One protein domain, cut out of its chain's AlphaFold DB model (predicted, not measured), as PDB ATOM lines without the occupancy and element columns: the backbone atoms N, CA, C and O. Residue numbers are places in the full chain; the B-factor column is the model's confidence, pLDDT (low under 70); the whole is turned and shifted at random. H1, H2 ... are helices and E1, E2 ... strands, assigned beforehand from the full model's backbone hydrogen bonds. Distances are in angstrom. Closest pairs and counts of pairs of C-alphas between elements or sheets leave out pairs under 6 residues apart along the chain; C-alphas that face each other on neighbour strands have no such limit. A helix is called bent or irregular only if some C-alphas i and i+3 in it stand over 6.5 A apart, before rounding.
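AT A GLANCE: This is residues 2 to 135 of the 135 residues of an uncharacterized protein of halophilic archaeon J07HX64 (UniProt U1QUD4). A twisted sheet of four strands has one face covered by the helices H1, H2 and H3, with H1 bent into two arms. Beyond one end of this sheet the small hairpin of E4 and E5 turns away from E3 and packs on the end of H1b, and the short helix H4 leads into E6. The printed part has 134 residues, with elements in the order H1 H2 H3 E1 E2 E3 E4 E5 H4 E6: four named helices and six named strands. The larger sheet runs E1 E2 E3 E6, antiparallel throughout, and the class is mixed, helices and strands. The whole is compact, with a radius of gyration of the C-alphas of 14.7 A, yet elongated in outline, 46 by 28 by 26 A.

IN THESE COORDINATES: Look first for the larger sheet: E1 is residues 84 to 87, E2 residues 90 to 96, 20.0 A long, E3 residues 102 to 107, 16.5 A, and E6 residues 130 to 134, ending at C-alpha 134 at (4.597, -6.445, 39.249). E4 is residues 110 to 113 and E5 residues 118 to 121. Find C-alpha 2 at (14.561, -7.857, 45.431), where H1, residues 2 to 29, begins; by its hydrogen bonds it was assigned as one helix, but it is bent, with C-alphas 11 and 14 8.3 A apart. Its arms are H1a, residues 2 to 11, 14.4 A, and H1b, residues 14 to 29, 22.5 A. H2 is residues 39 to 51, 17.8 A; H3 is residues 54 to 68, 21.6 A; H4 is residues 126 to 129.

HOW THE PARTS SIT: E1, E2 and E3 form a meander, each strand the antiparallel neighbour of the one before; look at N 85 and O 92, 2.9 A, and N 93 and O 105, 2.8 A. E6 is antiparallel to E3, with N 131 and O 106 at 2.8 A. H1a, H1b, H2 and H3 are on one face, making two layers, helices over a sheet. H3 has a height over the sheet of 9.1 A. H1a and H3 touch at a steep tilt of 46 degrees, closest at the C-alphas of Ile 4 and Gly 65, 5.3 A. H1b and H2 touch at a steep tilt of 46 degrees, closest at the C-alphas of Val 26 and Phe 45, 6.2 A. In the hairpin E4 and E5, N 111 and O 120 are 2.8 A apart. Every O i to N i+4 pair is within hydrogen-bond range in H1a and H1b, against 8 of 9 in H2 and 8 of 11 in H3; H4 is too short for such a pair.

THE WHOLE: The two C-alphas farthest apart, of Arg 32 and Asn 70, are 46.8 A apart. The printed part has no cut, H3 to E1 is a long link of 15 residues, and no printed residue is under 70 in pLDDT.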
ATOM      1  N   HIS A   2      13.378  -7.175  44.884       85.38
ATOM      2  CA  HIS A   2      14.561  -7.857  45.431       85.38
ATOM      3  C   HIS A   2      14.230  -9.100  46.280       85.38
ATOM      4  O   HIS A   2      14.612 -10.192  45.889       85.38
ATOM      5  N   ARG A   3      13.370  -8.963  47.300       91.19
ATOM      6  CA  ARG A   3      12.921 -10.088  48.145       91.19
ATOM      7  C   ARG A   3      12.295 -11.263  47.378       91.19
ATOM      8  O   ARG A   3      12.522 -12.412  47.726       91.19
ATOM      9  N   ILE A   4      11.498 -10.988  46.340       93.69
ATOM     10  CA  ILE A   4      10.894 -12.048  45.512       93.69
ATOM     11  C   ILE A   4      11.987 -12.785  44.745       93.69
ATOM     12  O   ILE A   4      12.000 -14.006  44.692       93.69
ATOM     13  N   ARG A   5      12.897 -12.019  44.141       95.12
ATOM     14  CA  ARG A   5      14.007 -12.556  43.363       95.12
ATOM     15  C   ARG A   5      14.910 -13.436  44.230       95.12
ATOM     16  O   ARG A   5      15.262 -14.513  43.779       95.12
ATOM     17  N   GLU A   6      15.238 -13.001  45.445       95.00
ATOM     18  CA  GLU A   6      16.005 -13.797  46.413       95.00
ATOM     19  C   GLU A   6      15.296 -15.112  46.735       95.00
ATOM     20  O   GLU A   6      15.863 -16.167  46.499       95.00
ATOM     21  N   GLN A   7      14.022 -15.074  47.139       95.62
ATOM     22  CA  GLN A   7      13.293 -16.300  47.481       95.62
ATOM     23  C   GLN A   7      13.119 -17.258  46.299       95.62
ATOM     24  O   GLN A   7      13.231 -18.469  46.465       95.62
ATOM     25  N   VAL A   8      12.873 -16.734  45.094       96.44
ATOM     26  CA  VAL A   8      12.824 -17.566  43.886       96.44
ATOM     27  C   VAL A   8      14.189 -18.191  43.606       96.44
ATOM     28  O   VAL A   8      14.240 -19.354  43.233       96.44
ATOM     29  N   LEU A   9      15.291 -17.462  43.786       96.25
ATOM     30  CA  LEU A   9      16.630 -18.023  43.601       96.25
ATOM     31  C   LEU A   9      17.007 -19.015  44.696       96.25
ATOM     32  O   LEU A   9      17.726 -19.954  44.393       96.25
ATOM     33  N   ASP A  10      16.541 -18.840  45.926       96.88
ATOM     34  CA  ASP A  10      16.808 -19.785  47.009       96.88
ATOM     35  C   ASP A  10      16.078 -21.115  46.776       96.88
ATOM     36  O   ASP A  10      16.665 -22.180  46.951       96.88
ATOM     37  N   GLU A  11      14.818 -21.068  46.333       97.69
ATOM     38  CA  GLU A  11      13.981 -22.264  46.160       97.69
ATOM     39  C   GLU A  11      14.122 -22.910  44.770       97.69
ATOM     40  O   GLU A  11      14.019 -24.127  44.640       97.69
ATOM     41  N   HIS A  12      14.384 -22.121  43.722       97.50
ATOM     42  CA  HIS A  12      14.363 -22.575  42.321       97.50
ATOM     43  C   HIS A  12      15.703 -22.418  41.598       97.50
ATOM     44  O   HIS A  12      15.732 -22.421  40.365       97.50
ATOM     45  N   ARG A  13      16.823 -22.293  42.325       96.69
ATOM     46  CA  ARG A  13      18.166 -22.139  41.730       96.69
ATOM     47  C   ARG A  13      18.456 -23.171  40.648       96.69
ATOM     48  O   ARG A  13      18.898 -22.813  39.561       96.69
ATOM     49  N   GLU A  14      18.196 -24.437  40.958       96.94
ATOM     50  CA  GLU A  14      18.463 -25.565  40.066       96.94
ATOM     51  C   GLU A  14      17.587 -25.507  38.815       96.94
ATOM     52  O   GLU A  14      18.084 -25.701  37.711       96.94
ATOM     53  N   THR A  15      16.310 -25.142  38.960       97.62
ATOM     54  CA  THR A  15      15.403 -24.913  37.827       97.62
ATOM     55  C   THR A  15      15.922 -23.794  36.923       97.62
ATOM     56  O   THR A  15      15.941 -23.943  35.701       97.62
ATOM     57  N   VAL A  16      16.372 -22.670  37.496       97.75
ATOM     58  CA  VAL A  16      16.923 -21.545  36.720       97.75
ATOM     59  C   VAL A  16      18.214 -21.958  36.009       97.75
ATOM     60  O   VAL A  16      18.364 -21.676  34.821       97.75
ATOM     61  N   ALA A  17      19.117 -22.667  36.693       97.50
ATOM     62  CA  ALA A  17      20.346 -23.192  36.098       97.50
ATOM     63  C   ALA A  17      20.048 -24.175  34.953       97.50
ATOM     64  O   ALA A  17      20.575 -24.016  33.856       97.50
ATOM     65  N   ALA A  18      19.106 -25.100  35.146       98.19
ATOM     66  CA  ALA A  18      18.684 -26.035  34.107       98.19
ATOM     67  C   ALA A  18      18.119 -25.314  32.871       98.19
ATOM     68  O   ALA A  18      18.357 -25.734  31.740       98.19
ATOM     69  N   VAL A  19      17.397 -24.204  33.052       98.38
ATOM     70  CA  VAL A  19      16.915 -23.369  31.939       98.38
ATOM     71  C   VAL A  19      18.079 -22.713  31.183       98.38
ATOM     72  O   VAL A  19      18.039 -22.647  29.950       98.38
ATOM     73  N   VAL A  20      19.121 -22.262  31.890       98.38
ATOM     74  CA  VAL A  20      20.351 -21.740  31.273       98.38
ATOM     75  C   VAL A  20      21.071 -22.834  30.483       98.38
ATOM     76  O   VAL A  20      21.408 -22.598  29.322       98.38
ATOM     77  N   ASP A  21      21.202 -24.042  31.036       98.31
ATOM     78  CA  ASP A  21      21.820 -25.193  30.362       98.31
ATOM     79  C   ASP A  21      21.087 -25.571  29.073       98.31
ATOM     80  O   ASP A  21      21.703 -25.845  28.040       98.31
ATOM     81  N   VAL A  22      19.750 -25.557  29.096       98.44
ATOM     82  CA  VAL A  22      18.953 -25.771  27.882       98.44
ATOM     83  C   VAL A  22      19.226 -24.655  26.868       98.44
ATOM     84  O   VAL A  22      19.374 -24.929  25.675       98.44
ATOM     85  N   GLY A  23      19.349 -23.404  27.318       97.94
ATOM     86  CA  GLY A  23      19.754 -22.282  26.473       97.94
ATOM     87  C   GLY A  23      21.113 -22.485  25.803       97.94
ATOM     88  O   GLY A  23      21.237 -22.277  24.592       97.94
ATOM     89  N   ALA A  24      22.106 -22.937  26.569       98.06
ATOM     90  CA  ALA A  24      23.448 -23.241  26.084       98.06
ATOM     91  C   ALA A  24      23.427 -24.373  25.044       98.06
ATOM     92  O   ALA A  24      24.057 -24.260  23.986       98.06
ATOM     93  N   ALA A  25      22.649 -25.431  25.294       98.06
ATOM     94  CA  ALA A  25      22.480 -26.545  24.364       98.06
ATOM     95  C   ALA A  25      21.867 -26.085  23.030       98.06
ATOM     96  O   ALA A  25      22.410 -26.382  21.963       98.06
ATOM     97  N   VAL A  26      20.792 -25.289  23.075       97.62
ATOM     98  CA  VAL A  26      20.177 -24.701  21.873       97.62
ATOM     99  C   VAL A  26      21.184 -23.836  21.121       97.62
ATOM    100  O   VAL A  26      21.345 -23.988  19.915       97.62
ATOM    101  N   ALA A  27      21.892 -22.944  21.816       95.94
ATOM    102  CA  ALA A  27      22.859 -22.036  21.203       95.94
ATOM    103  C   ALA A  27      24.028 -22.760  20.515       95.94
ATOM    104  O   ALA A  27      24.541 -22.290  19.492       95.94
ATOM    105  N   SER A  28      24.434 -23.900  21.075       95.56
ATOM    106  CA  SER A  28      25.495 -24.756  20.542       95.56
ATOM    107  C   SER A  28      25.048 -25.520  19.294       95.56
ATOM    108  O   SER A  28      25.841 -25.696  18.376       95.56
ATOM    109  N   ALA A  29      23.772 -25.912  19.218       94.44
ATOM    110  CA  ALA A  29      23.206 -26.629  18.074       94.44
ATOM    111  C   ALA A  29      22.895 -25.729  16.860       94.44
ATOM    112  O   ALA A  29      22.623 -26.219  15.764       94.44
ATOM    113  N   VAL A  30      22.906 -24.402  17.018       92.38
ATOM    114  CA  VAL A  30      22.650 -23.483  15.904       92.38
ATOM    115  C   VAL A  30      23.879 -23.351  15.001       92.38
ATOM    116  O   VAL A  30      24.838 -22.652  15.325       92.38
ATOM    117  N   GLU A  31      23.780 -23.916  13.798       85.75
ATOM    118  CA  GLU A  31      24.857 -23.902  12.796       85.75
ATOM    119  C   GLU A  31      25.048 -22.534  12.112       85.75
ATOM    120  O   GLU A  31      26.165 -22.051  11.950       85.75
ATOM    121  N   ARG A  32      23.953 -21.874  11.695       87.44
ATOM    122  CA  ARG A  32      24.022 -20.602  10.940       87.44
ATOM    123  C   ARG A  32      23.918 -19.381  11.847       87.44
ATOM    124  O   ARG A  32      22.826 -19.110  12.364       87.44
ATOM    125  N   ARG A  33      25.021 -18.632  11.957       88.25
ATOM    126  CA  ARG A  33      25.157 -17.368  12.702       88.25
ATOM    127  C   ARG A  33      25.389 -16.174  11.749       88.25
ATOM    128  O   ARG A  33      25.974 -16.378  10.689       88.25
ATOM    129  N   PRO A  34      24.982 -14.941  12.117       90.69
ATOM    130  CA  PRO A  34      24.181 -14.594  13.294       90.69
ATOM    131  C   PRO A  34      22.758 -15.161  13.192       90.69
ATOM    132  O   PRO A  34      22.233 -15.366  12.099       90.69
ATOM    133  N   VAL A  35      22.120 -15.425  14.333       95.31
ATOM    134  CA  VAL A  35      20.706 -15.812  14.341       95.31
ATOM    135  C   VAL A  35      19.874 -14.561  14.136       95.31
ATOM    136  O   VAL A  35      19.901 -13.673  14.981       95.31
ATOM    137  N   THR A  36      19.144 -14.486  13.031       95.62
ATOM    138  CA  THR A  36      18.281 -13.341  12.689       95.62
ATOM    139  C   THR A  36      16.792 -13.642  12.839       95.62
ATOM    140  O   THR A  36      15.979 -12.723  12.898       95.62
ATOM    141  N   ASP A  37      16.439 -14.921  12.961       94.62
ATOM    142  CA  ASP A  37      15.085 -15.404  13.215       94.62
ATOM    143  C   ASP A  37      15.007 -16.014  14.621       94.62
ATOM    144  O   ASP A  37      15.659 -17.019  14.913       94.62
ATOM    145  N   GLY A  38      14.203 -15.400  15.490       94.69
ATOM    146  CA  GLY A  38      14.038 -15.822  16.879       94.69
ATOM    147  C   GLY A  38      13.345 -17.176  17.027       94.69
ATOM    148  O   GLY A  38      13.568 -17.857  18.030       94.69
ATOM    149  N   ASP A  39      12.564 -17.613  16.034       96.06
ATOM    150  CA  ASP A  39      11.914 -18.927  16.056       96.06
ATOM    151  C   ASP A  39      12.926 -20.074  15.984       96.06
ATOM    152  O   ASP A  39      12.678 -21.142  16.553       96.06
ATOM    153  N   ARG A  40      14.100 -19.830  15.383       95.19
ATOM    154  CA  ARG A  40      15.216 -20.787  15.351       95.19
ATOM    155  C   ARG A  40      15.803 -21.072  16.735       95.19
ATOM    156  O   ARG A  40      16.469 -22.086  16.887       95.19
ATOM    157  N   LEU A  41      15.562 -20.207  17.722       96.19
ATOM    158  CA  LEU A  41      15.901 -20.455  19.128       96.19
ATOM    159  C   LEU A  41      14.673 -20.888  19.920       96.19
ATOM    160  O   LEU A  41      14.719 -21.889  20.624       96.19
ATOM    161  N   ARG A  42      13.562 -20.157  19.782       96.88
ATOM    162  CA  ARG A  42      12.348 -20.359  20.580       96.88
ATOM    163  C   ARG A  42      11.814 -21.786  20.472       96.88
ATOM    164  O   ARG A  42      11.538 -22.387  21.499       96.88
ATOM    165  N   ARG A  43      11.675 -22.331  19.257       96.81
ATOM    166  CA  ARG A  43      11.091 -23.668  19.045       96.81
ATOM    167  C   ARG A  43      11.932 -24.801  19.647       96.81
ATOM    168  O   ARG A  43      11.364 -25.581  20.409       96.81
ATOM    169  N   PRO A  44      13.248 -24.920  19.365       97.31
ATOM    170  CA  PRO A  44      14.061 -25.951  20.011       97.31
ATOM    171  C   PRO A  44      14.172 -25.734  21.523       97.31
ATOM    172  O   PRO A  44      14.174 -26.702  22.275       97.31
ATOM    173  N   PHE A  45      14.189 -24.481  21.984       98.00
ATOM    174  CA  PHE A  45      14.205 -24.169  23.409       98.00
ATOM    175  C   PHE A  45      12.931 -24.638  24.118       98.00
ATOM    176  O   PHE A  45      13.004 -25.369  25.098       98.00
ATOM    177  N   GLU A  46      11.760 -24.307  23.577       97.81
ATOM    178  CA  GLU A  46      10.461 -24.766  24.078       97.81
ATOM    179  C   GLU A  46      10.344 -26.297  24.071       97.81
ATOM    180  O   GLU A  46       9.882 -26.891  25.047       97.81
ATOM    181  N   ALA A  47      10.804 -26.947  22.997       97.25
ATOM    182  CA  ALA A  47      10.816 -28.402  22.899       97.25
ATOM    183  C   ALA A  47      11.674 -29.049  23.998       97.25
ATOM    184  O   ALA A  47      11.178 -29.940  24.687       97.25
ATOM    185  N   LEU A  48      12.900 -28.566  24.213       98.00
ATOM    186  CA  LEU A  48      13.806 -29.120  25.222       98.00
ATOM    187  C   LEU A  48      13.358 -28.825  26.660       98.00
ATOM    188  O   LEU A  48      13.490 -29.691  27.521       98.00
ATOM    189  N   LEU A  49      12.793 -27.644  26.939       97.94
ATOM    190  CA  LEU A  49      12.205 -27.346  28.254       97.94
ATOM    191  C   LEU A  49      11.090 -28.345  28.597       97.94
ATOM    192  O   LEU A  49      11.000 -28.818  29.731       97.94
ATOM    193  N   ARG A  50      10.250 -28.679  27.610       95.88
ATOM    194  CA  ARG A  50       9.172 -29.663  27.754       95.88
ATOM    195  C   ARG A  50       9.708 -31.083  27.913       95.88
ATOM    196  O   ARG A  50       9.236 -31.793  28.791       95.88
ATOM    197  N   GLU A  51      10.685 -31.481  27.103       96.94
ATOM    198  CA  GLU A  51      11.335 -32.795  27.193       96.94
ATOM    199  C   GLU A  51      11.968 -33.024  28.571       96.94
ATOM    200  O   GLU A  51      11.832 -34.099  29.146       96.94
ATOM    201  N   ARG A  52      12.582 -31.985  29.148       97.06
ATOM    202  CA  ARG A  52      13.171 -32.027  30.492       97.06
ATOM    203  C   ARG A  52      12.165 -31.845  31.633       97.06
ATOM    204  O   ARG A  52      12.574 -31.793  32.787       97.06
ATOM    205  N   GLY A  53      10.869 -31.712  31.343       96.12
ATOM    206  CA  GLY A  53       9.836 -31.553  32.372       96.12
ATOM    207  C   GLY A  53       9.898 -30.231  33.151       96.12
ATOM    208  O   GLY A  53       9.284 -30.116  34.211       96.12
ATOM    209  N   LEU A  54      10.585 -29.208  32.632       97.38
ATOM    210  CA  LEU A  54      10.845 -27.957  33.363       97.38
ATOM    211  C   LEU A  54       9.611 -27.047  33.472       97.38
ATOM    212  O   LEU A  54       9.611 -26.093  34.244       97.38
ATOM    213  N   ALA A  55       8.544 -27.315  32.715       95.06
ATOM    214  CA  ALA A  55       7.363 -26.450  32.676       95.06
ATOM    215  C   ALA A  55       6.654 -26.331  34.038       95.06
ATOM    216  O   ALA A  55       6.298 -25.227  34.442       95.06
ATOM    217  N   ALA A  56       6.476 -27.440  34.762       92.69
ATOM    218  CA  ALA A  56       5.841 -27.420  36.083       92.69
ATOM    219  C   ALA A  56       6.710 -26.691  37.122       92.69
ATOM    220  O   ALA A  56       6.206 -25.891  37.907       92.69
ATOM    221  N   GLN A  57       8.027 -26.906  37.075       95.62
ATOM    222  CA  GLN A  57       8.980 -26.227  37.957       95.62
ATOM    223  C   GLN A  57       9.016 -24.717  37.690       95.62
ATOM    224  O   GLN A  57       8.989 -23.922  38.626       95.62
ATOM    225  N   LEU A  58       8.987 -24.315  36.415       96.69
ATOM    226  CA  LEU A  58       8.877 -22.915  36.010       96.69
ATOM    227  C   LEU A  58       7.612 -22.256  36.564       96.69
ATOM    228  O   LEU A  58       7.679 -21.115  36.997       96.69
ATOM    229  N   LEU A  59       6.473 -22.948  36.606       96.25
ATOM    230  CA  LEU A  59       5.254 -22.392  37.206       96.25
ATOM    231  C   LEU A  59       5.348 -22.249  38.728       96.25
ATOM    232  O   LEU A  59       4.778 -21.309  39.283       96.25
ATOM    233  N   GLY A  60       6.123 -23.110  39.392       96.25
ATOM    234  CA  GLY A  60       6.401 -23.020  40.826       96.25
ATOM    235  C   GLY A  60       6.975 -21.666  41.259       96.25
ATOM    236  O   GLY A  60       6.688 -21.207  42.366       96.25
ATOM    237  N   VAL A  61       7.689 -20.957  40.371       96.94
ATOM    238  CA  VAL A  61       8.236 -19.620  40.669       96.94
ATOM    239  C   VAL A  61       7.141 -18.583  40.945       96.94
ATOM    240  O   VAL A  61       7.370 -17.636  41.698       96.94
ATOM    241  N   LEU A  62       5.943 -18.752  40.364       96.75
ATOM    242  CA  LEU A  62       4.798 -17.874  40.623       96.75
ATOM    243  C   LEU A  62       4.291 -18.072  42.049       96.75
ATOM    244  O   LEU A  62       4.050 -17.093  42.754       96.75
ATOM    245  N   THR A  63       4.200 -19.324  42.496       95.50
ATOM    246  CA  THR A  63       3.804 -19.666  43.864       95.50
ATOM    247  C   THR A  63       4.806 -19.127  44.880       95.50
ATOM    248  O   THR A  63       4.404 -18.483  45.849       95.50
ATOM    249  N   THR A  64       6.110 -19.304  44.651       96.81
ATOM    250  CA  THR A  64       7.153 -18.727  45.515       96.81
ATOM    251  C   THR A  64       7.089 -17.200  45.527       96.81
ATOM    252  O   THR A  64       7.134 -16.586  46.592       96.81
ATOM    253  N   GLY A  65       6.895 -16.563  44.369       96.12
ATOM    254  CA  GLY A  65       6.793 -15.108  44.304       96.12
ATOM    255  C   GLY A  65       5.529 -14.530  44.949       96.12
ATOM    256  O   GLY A  65       5.593 -13.455  45.544       96.12
ATOM    257  N   ALA A  66       4.402 -15.240  44.898       95.38
ATOM    258  CA  ALA A  66       3.191 -14.866  45.625       95.38
ATOM    259  C   ALA A  66       3.382 -15.004  47.145       95.38
ATOM    260  O   ALA A  66       3.086 -14.067  47.891       95.38
ATOM    261  N   LYS A  67       3.988 -16.109  47.608       94.88
ATOM    262  CA  LYS A  67       4.352 -16.302  49.023       94.88
ATOM    263  C   LYS A  67       5.269 -15.187  49.535       94.88
ATOM    264  O   LYS A  67       5.035 -14.660  50.619       94.88
ATOM    265  N   ALA A  68       6.244 -14.755  48.733       95.88
ATOM    266  CA  ALA A  68       7.136 -13.636  49.053       95.88
ATOM    267  C   ALA A  68       6.411 -12.307  49.317       95.88
ATOM    268  O   ALA A  68       6.925 -11.430  50.018       95.88
ATOM    269  N   LEU A  69       5.225 -12.154  48.730       94.44
ATOM    270  CA  LEU A  69       4.343 -11.001  48.858       94.44
ATOM    271  C   LEU A  69       3.233 -11.212  49.901       94.44
ATOM    272  O   LEU A  69       2.401 -10.325  50.068       94.44
ATOM    273  N   ASN A  70       3.229 -12.347  50.611       94.62
ATOM    274  CA  ASN A  70       2.158 -12.777  51.517       94.62
ATOM    275  C   ASN A  70       0.773 -12.787  50.838       94.62
ATOM    276  O   ASN A  70      -0.225 -12.381  51.429       94.62
ATOM    277  N   THR A  71       0.722 -13.227  49.580       94.56
ATOM    278  CA  THR A  71      -0.502 -13.365  48.779       94.56
ATOM    279  C   THR A  71      -0.530 -14.734  48.085       94.56
ATOM    280  O   THR A  71       0.391 -15.539  48.239       94.56
ATOM    281  N   GLY A  72      -1.594 -15.016  47.336       94.19
ATOM    282  CA  GLY A  72      -1.731 -16.209  46.501       94.19
ATOM    283  C   GLY A  72      -1.784 -15.862  45.015       94.19
ATOM    284  O   GLY A  72      -1.875 -14.692  44.643       94.19
ATOM    285  N   ILE A  73      -1.761 -16.889  44.169       94.50
ATOM    286  CA  ILE A  73      -2.177 -16.772  42.768       94.50
ATOM    287  C   ILE A  73      -3.690 -17.014  42.712       94.50
ATOM    288  O   ILE A  73      -4.200 -17.893  43.399       94.50
ATOM    289  N   GLU A  74      -4.403 -16.218  41.916       92.31
ATOM    290  CA  GLU A  74      -5.867 -16.247  41.794       92.31
ATOM    291  C   GLU A  74      -6.404 -17.608  41.317       92.31
ATOM    292  O   GLU A  74      -7.469 -18.041  41.750       92.31
ATOM    293  N   ALA A  75      -5.658 -18.298  40.455       90.19
ATOM    294  CA  ALA A  75      -5.992 -19.627  39.959       90.19
ATOM    295  C   ALA A  75      -4.738 -20.493  39.809       90.19
ATOM    296  O   ALA A  75      -3.641 -19.973  39.600       90.19
ATOM    297  N   GLU A  76      -4.910 -21.815  39.879       88.81
ATOM    298  CA  GLU A  76      -3.805 -22.766  39.743       88.81
ATOM    299  C   GLU A  76      -3.150 -22.640  38.353       88.81
ATOM    300  O   GLU A  76      -3.824 -22.854  37.335       88.81
ATOM    301  N   PRO A  77      -1.856 -22.272  38.267       89.69
ATOM    302  CA  PRO A  77      -1.179 -22.128  36.986       89.69
ATOM    303  C   PRO A  77      -1.041 -23.469  36.260       89.69
ATOM    304  O   PRO A  77      -0.583 -24.454  36.833       89.69
ATOM    305  N   VAL A  78      -1.350 -23.493  34.962       91.12
ATOM    306  CA  VAL A  78      -1.163 -24.676  34.103       91.12
ATOM    307  C   VAL A  78      -0.051 -24.462  33.070       91.12
ATOM    308  O   VAL A  78       0.164 -23.323  32.645       91.12
ATOM    309  N   PRO A  79       0.666 -25.522  32.632       89.12
ATOM    310  CA  PRO A  79       1.703 -25.412  31.605       89.12
ATOM    311  C   PRO A  79       1.160 -24.898  30.267       89.12
ATOM    312  O   PRO A  79       0.580 -25.640  29.480       89.12
ATOM    313  N   GLY A  80       1.380 -23.612  30.009       86.25
ATOM    314  CA  GLY A  80       1.027 -22.950  28.759       86.25
ATOM    315  C   GLY A  80       0.396 -21.578  28.981       86.25
ATOM    316  O   GLY A  80       0.275 -21.110  30.118       86.25
ATOM    317  N   PRO A  81      -0.000 -20.890  27.900       86.75
ATOM    318  CA  PRO A  81      -0.667 -19.603  28.006       86.75
ATOM    319  C   PRO A  81      -1.967 -19.705  28.827       86.75
ATOM    320  O   PRO A  81      -2.712 -20.670  28.661       86.75
ATOM    321  N   PRO A  82      -2.274 -18.710  29.682       89.62
ATOM    322  CA  PRO A  82      -1.562 -17.441  29.862       89.62
ATOM    323  C   PRO A  82      -0.388 -17.477  30.859       89.62
ATOM    324  O   PRO A  82       0.226 -16.425  31.061       89.62
ATOM    325  N   TYR A  83      -0.113 -18.622  31.489       94.62
ATOM    326  CA  TYR A  83       0.777 -18.733  32.646       94.62
ATOM    327  C   TYR A  83       2.242 -18.929  32.298       94.62
ATOM    328  O   TYR A  83       3.090 -18.391  32.998       94.62
ATOM    329  N   LEU A  84       2.537 -19.656  31.222       97.31
ATOM    330  CA  LEU A  84       3.886 -19.889  30.720       97.31
ATOM    331  C   LEU A  84       3.921 -19.639  29.211       97.31
ATOM    332  O   LEU A  84       3.153 -20.226  28.450       97.31
ATOM    333  N   VAL A  85       4.841 -18.781  28.780       97.50
ATOM    334  CA  VAL A  85       5.119 -18.510  27.368       97.50
ATOM    335  C   VAL A  85       6.621 -18.598  27.140       97.50
ATOM    336  O   VAL A  85       7.391 -17.930  27.827       97.50
ATOM    337  N   VAL A  86       7.057 -19.381  26.153       97.75
ATOM    338  CA  VAL A  86       8.463 -19.398  25.727       97.75
ATOM    339  C   VAL A  86       8.661 -18.381  24.611       97.75
ATOM    340  O   VAL A  86       7.993 -18.414  23.580       97.75
ATOM    341  N   THR A  87       9.588 -17.451  24.817       96.81
ATOM    342  CA  THR A  87       9.931 -16.399  23.854       96.81
ATOM    343  C   THR A  87      11.328 -16.627  23.282       96.81
ATOM    344  O   THR A  87      12.093 -17.448  23.779       96.81
ATOM    345  N   SER A  88      11.713 -15.840  22.278       95.06
ATOM    346  CA  SER A  88      13.087 -15.821  21.757       95.06
ATOM    347  C   SER A  88      14.128 -15.268  22.746       95.06
ATOM    348  O   SER A  88      15.317 -15.334  22.455       95.06
ATOM    349  N   ARG A  89      13.702 -14.731  23.900       97.19
ATOM    350  CA  ARG A  89      14.577 -14.296  25.004       97.19
ATOM    351  C   ARG A  89      14.712 -15.338  26.113       97.19
ATOM    352  O   ARG A  89      15.684 -15.284  26.860       97.19
ATOM    353  N   GLY A  90      13.733 -16.226  26.274       97.88
ATOM    354  CA  GLY A  90      13.531 -16.895  27.558       97.88
ATOM    355  C   GLY A  90      12.094 -17.345  27.825       97.88
ATOM    356  O   GLY A  90      11.181 -16.834  27.157       97.88
ATOM    357  N   PRO A  91      11.860 -18.238  28.806       98.19
ATOM    358  CA  PRO A  91      10.526 -18.466  29.339       98.19
ATOM    359  C   PRO A  91      10.062 -17.262  30.172       98.19
ATOM    360  O   PRO A  91      10.842 -16.602  30.864       98.19
ATOM    361  N   LEU A  92       8.765 -16.990  30.089       98.19
ATOM    362  CA  LEU A  92       8.055 -15.969  30.841       98.19
ATOM    363  C   LEU A  92       6.898 -16.642  31.569       98.19
ATOM    364  O   LEU A  92       6.017 -17.216  30.927       98.19
ATOM    365  N   CYS A  93       6.895 -16.529  32.895       98.00
ATOM    366  CA  CYS A  93       5.790 -16.943  33.742       98.00
ATOM    367  C   CYS A  93       4.967 -15.727  34.166       98.00
ATOM    368  O   CYS A  93       5.525 -14.685  34.522       98.00
ATOM    369  N   ARG A  94       3.640 -15.843  34.142       97.25
ATOM    370  CA  ARG A  94       2.732 -14.770  34.557       97.25
ATOM    371  C   ARG A  94       1.544 -15.319  35.331       97.25
ATOM    372  O   ARG A  94       0.827 -16.165  34.818       97.25
ATOM    373  N   GLY A  95       1.277 -14.760  36.504       95.81
ATOM    374  CA  GLY A  95       0.087 -15.074  37.298       95.81
ATOM    375  C   GLY A  95      -0.592 -13.812  37.812       95.81
ATOM    376  O   GLY A  95       0.081 -12.823  38.115       95.81
ATOM    377  N   THR A  96      -1.921 -13.836  37.895       96.88
ATOM    378  CA  THR A  96      -2.680 -12.812  38.622       96.88
ATOM    379  C   THR A  96      -2.652 -13.159  40.107       96.88
ATOM    380  O   THR A  96      -2.901 -14.304  40.477       96.88
ATOM    381  N   LEU A  97      -2.290 -12.197  40.946       96.50
ATOM    382  CA  LEU A  97      -2.297 -12.325  42.399       96.50
ATOM    383  C   LEU A  97      -3.719 -12.117  42.927       96.50
ATOM    384  O   LEU A  97      -4.536 -11.476  42.269       96.50
ATOM    385  N   THR A  98      -4.016 -12.593  44.136       96.06
ATOM    386  CA  THR A  98      -5.365 -12.437  44.721       96.06
ATOM    387  C   THR A  98      -5.767 -10.980  44.980       96.06
ATOM    388  O   THR A  98      -6.945 -10.694  45.165       96.06
ATOM    389  N   ASP A  99      -4.813 -10.046  44.954       93.12
ATOM    390  CA  ASP A  99      -5.056  -8.600  45.031       93.12
ATOM    391  C   ASP A  99      -5.241  -7.915  43.659       93.12
ATOM    392  O   ASP A  99      -5.304  -6.687  43.579       93.12
ATOM    393  N   GLY A 100      -5.314  -8.694  42.575       94.12
ATOM    394  CA  GLY A 100      -5.552  -8.228  41.208       94.12
ATOM    395  C   GLY A 100      -4.303  -7.772  40.444       94.12
ATOM    396  O   GLY A 100      -4.373  -7.580  39.227       94.12
ATOM    397  N   ARG A 101      -3.145  -7.629  41.105       96.06
ATOM    398  CA  ARG A 101      -1.873  -7.308  40.432       96.06
ATOM    399  C   ARG A 101      -1.348  -8.515  39.664       96.06
ATOM    400  O   ARG A 101      -1.665  -9.659  39.977       96.06
ATOM    401  N   ARG A 102      -0.480  -8.294  38.675       96.38
ATOM    402  CA  ARG A 102       0.144  -9.385  37.909       96.38
ATOM    403  C   ARG A 102       1.605  -9.553  38.281       96.38
ATOM    404  O   ARG A 102       2.411  -8.650  38.064       96.38
ATOM    405  N   LEU A 103       1.958 -10.740  38.763       97.25
ATOM    406  CA  LEU A 103       3.342 -11.169  38.913       97.25
ATOM    407  C   LEU A 103       3.861 -11.687  37.574       97.25
ATOM    408  O   LEU A 103       3.271 -12.588  36.981       97.25
ATOM    409  N   VAL A 104       4.970 -11.117  37.106       97.75
ATOM    410  CA  VAL A 104       5.672 -11.546  35.893       97.75
ATOM    411  C   VAL A 104       7.102 -11.915  36.256       97.75
ATOM    412  O   VAL A 104       7.831 -11.094  36.820       97.75
ATOM    413  N   VAL A 105       7.499 -13.131  35.896       97.75
ATOM    414  CA  VAL A 105       8.845 -13.669  36.089       97.75
ATOM    415  C   VAL A 105       9.417 -14.049  34.726       97.75
ATOM    416  O   VAL A 105       8.856 -14.884  34.021       97.75
ATOM    417  N   GLU A 106      10.519 -13.422  34.333       98.00
ATOM    418  CA  GLU A 106      11.220 -13.664  33.069       98.00
ATOM    419  C   GLU A 106      12.597 -14.271  33.361       98.00
ATOM    420  O   GLU A 106      13.331 -13.750  34.201       98.00
ATOM    421  N   LEU A 107      12.968 -15.339  32.651       98.12
ATOM    422  CA  LEU A 107      14.329 -15.882  32.668       98.12
ATOM    423  C   LEU A 107      15.010 -15.502  31.354       98.12
ATOM    424  O   LEU A 107      14.760 -16.097  30.309       98.12
ATOM    425  N   LEU A 108      15.838 -14.466  31.380       97.81
ATOM    426  CA  LEU A 108      16.454 -13.859  30.204       97.81
ATOM    427  C   LEU A 108      17.734 -14.602  29.798       97.81
ATOM    428  O   LEU A 108      18.842 -14.209  30.159       97.81
ATOM    429  N   VAL A 109      17.580 -15.656  29.005       98.12
ATOM    430  CA  VAL A 109      18.660 -16.548  28.550       98.12
ATOM    431  C   VAL A 109      19.335 -16.048  27.266       98.12
ATOM    432  O   VAL A 109      20.547 -16.178  27.086       98.12
ATOM    433  N   PHE A 110      18.562 -15.420  26.381       97.88
ATOM    434  CA  PHE A 110      19.038 -14.871  25.114       97.88
ATOM    435  C   PHE A 110      18.879 -13.349  25.080       97.88
ATOM    436  O   PHE A 110      17.884 -12.789  25.547       97.88
ATOM    437  N   ALA A 111      19.861 -12.668  24.494       96.31
ATOM    438  CA  ALA A 111      19.802 -11.249  24.184       96.31
ATOM    439  C   ALA A 111      19.322 -11.039  22.746       96.31
ATOM    440  O   ALA A 111      19.581 -11.864  21.867       96.31
ATOM    441  N   VAL A 112      18.655  -9.906  22.523       95.81
ATOM    442  CA  VAL A 112      18.163  -9.481  21.209       95.81
ATOM    443  C   VAL A 112      18.709  -8.094  20.912       95.81
ATOM    444  O   VAL A 112      18.306  -7.119  21.547       95.81
ATOM    445  N   GLU A 113      19.608  -8.002  19.942       95.38
ATOM    446  CA  GLU A 113      19.975  -6.731  19.321       95.38
ATOM    447  C   GLU A 113      18.869  -6.349  18.342       95.38
ATOM    448  O   GLU A 113      18.360  -7.196  17.606       95.38
ATOM    449  N   ARG A 114      18.451  -5.083  18.364       91.38
ATOM    450  CA  ARG A 114      17.395  -4.574  17.486       91.38
ATOM    451  C   ARG A 114      18.046  -3.831  16.321       91.38
ATOM    452  O   ARG A 114      18.956  -3.048  16.546       91.38
ATOM    453  N   GLN A 115      17.515  -4.045  15.115       91.38
ATOM    454  CA  GLN A 115      17.858  -3.317  13.882       91.38
ATOM    455  C   GLN A 115      19.320  -3.492  13.400       91.38
ATOM    456  O   GLN A 115      20.145  -2.602  13.585       91.38
ATOM    457  N   PRO A 116      19.638  -4.604  12.701       90.44
ATOM    458  CA  PRO A 116      18.768  -5.747  12.398       90.44
ATOM    459  C   PRO A 116      18.614  -6.687  13.608       90.44
ATOM    460  O   PRO A 116      19.472  -6.685  14.487       90.44
ATOM    461  N   PRO A 117      17.539  -7.497  13.681       93.69
ATOM    462  CA  PRO A 117      17.374  -8.465  14.761       93.69
ATOM    463  C   PRO A 117      18.539  -9.459  14.778       93.69
ATOM    464  O   PRO A 117      18.791 -10.140  13.782       93.69
ATOM    465  N   ARG A 118      19.238  -9.551  15.912       96.19
ATOM    466  CA  ARG A 118      20.241 -10.592  16.165       96.19
ATOM    467  C   ARG A 118      20.030 -11.195  17.536       96.19
ATOM    468  O   ARG A 118      19.937 -10.476  18.527       96.19
ATOM    469  N   TYR A 119      19.972 -12.516  17.580       96.25
ATOM    470  CA  TYR A 119      19.778 -13.275  18.803       96.25
ATOM    471  C   TYR A 119      21.085 -13.949  19.200       96.25
ATOM    472  O   TYR A 119      21.748 -14.578  18.370       96.25
ATOM    473  N   ARG A 120      21.451 -13.828  20.475       95.44
ATOM    474  CA  ARG A 120      22.652 -14.459  21.030       95.44
ATOM    475  C   ARG A 120      22.379 -15.021  22.413       95.44
ATOM    476  O   ARG A 120      21.648 -14.417  23.195       95.44
ATOM    477  N   PHE A 121      22.974 -16.167  22.712       97.00
ATOM    478  CA  PHE A 121      23.004 -16.694  24.070       97.00
ATOM    479  C   PHE A 121      23.818 -15.758  24.961       97.00
ATOM    480  O   PHE A 121      24.843 -15.231  24.523       97.00
ATOM    481  N   ARG A 122      23.315 -15.489  26.168       96.62
ATOM    482  CA  ARG A 122      23.958 -14.566  27.112       96.62
ATOM    483  C   ARG A 122      24.960 -15.243  28.035       96.62
ATOM    484  O   ARG A 122      25.742 -14.515  28.629       96.62
ATOM    485  N   ASP A 123      24.885 -16.565  28.165       95.19
ATOM    486  CA  ASP A 123      25.578 -17.322  29.211       95.19
ATOM    487  C   ASP A 123      25.413 -16.704  30.617       95.19
ATOM    488  O   ASP A 123      26.401 -16.388  31.277       95.19
ATOM    489  N   PRO A 124      24.169 -16.398  31.052       95.69
ATOM    490  CA  PRO A 124      23.965 -15.675  32.299       95.69
ATOM    491  C   PRO A 124      24.123 -16.607  33.503       95.69
ATOM    492  O   PRO A 124      23.628 -17.737  33.488       95.69
ATOM    493  N   ALA A 125      24.671 -16.088  34.602       93.81
ATOM    494  CA  ALA A 125      24.477 -16.732  35.900       93.81
ATOM    495  C   ALA A 125      22.975 -16.768  36.262       93.81
ATOM    496  O   ALA A 125      22.182 -15.953  35.772       93.81
ATOM    497  N   ALA A 126      22.564 -17.686  37.144       90.56
ATOM    498  CA  ALA A 126      21.155 -17.848  37.524       90.56
ATOM    499  C   ALA A 126      20.536 -16.531  38.029       90.56
ATOM    500  O   ALA A 126      19.423 -16.153  37.656       90.56
ATOM    501  N   GLU A 127      21.302 -15.772  38.808       91.50
ATOM    502  CA  GLU A 127      20.944 -14.450  39.296       91.50
ATOM    503  C   GLU A 127      20.714 -13.471  38.139       91.50
ATOM    504  O   GLU A 127      19.721 -12.749  38.099       91.50
ATOM    505  N   GLU A 128      21.615 -13.407  37.169       93.56
ATOM    506  CA  GLU A 128      21.543 -12.462  36.046       93.56
ATOM    507  C   GLU A 128      20.429 -12.800  35.048       93.56
ATOM    508  O   GLU A 128      19.984 -11.940  34.273       93.56
ATOM    509  N   CYS A 129      19.983 -14.055  35.063       94.06
ATOM    510  CA  CYS A 129      18.898 -14.562  34.242       94.06
ATOM    511  C   CYS A 129      17.528 -14.087  34.750       94.06
ATOM    512  O   CYS A 129      16.663 -13.740  33.946       94.06
ATOM    513  N   LEU A 130      17.322 -14.037  36.070       96.62
ATOM    514  CA  LEU A 130      16.000 -13.857  36.672       96.62
ATOM    515  C   LEU A 130      15.570 -12.385  36.794       96.62
ATOM    516  O   LEU A 130      16.119 -11.617  37.588       96.62
ATOM    517  N   GLN A 131      14.497 -12.006  36.104       96.50
ATOM    518  CA  GLN A 131      13.836 -10.710  36.250       96.50
ATOM    519  C   GLN A 131      12.414 -10.883  36.797       96.50
ATOM    520  O   GLN A 131      11.642 -11.702  36.310       96.50
ATOM    521  N   VAL A 132      12.049 -10.070  37.792       96.75
ATOM    522  CA  VAL A 132      10.722 -10.087  38.424       96.75
ATOM    523  C   VAL A 132      10.103  -8.698  38.344       96.75
ATOM    524  O   VAL A 132      10.756  -7.704  38.669       96.75
ATOM    525  N   SER A 133       8.834  -8.618  37.943       96.81
ATOM    526  CA  SER A 133       8.061  -7.374  37.957       96.81
ATOM    527  C   SER A 133       6.621  -7.593  38.416       96.81
ATOM    528  O   SER A 133       6.056  -8.668  38.216       96.81
ATOM    529  N   LEU A 134       6.035  -6.553  39.013       95.50
ATOM    530  CA  LEU A 134       4.597  -6.445  39.249       95.50
ATOM    531  C   LEU A 134       4.003  -5.466  38.241       95.50
ATOM    532  O   LEU A 134       4.620  -4.435  37.954       95.50
ATOM    533  N   ARG A 135       2.839  -5.804  37.694       91.06
ATOM    534  CA  ARG A 135       2.078  -4.981  36.749       91.06
ATOM    535  C   ARG A 135       0.670  -4.742  37.258       91.06
ATOM    536  O   ARG A 135       0.150  -5.635  37.967       91.06
TER     537      ARG A 135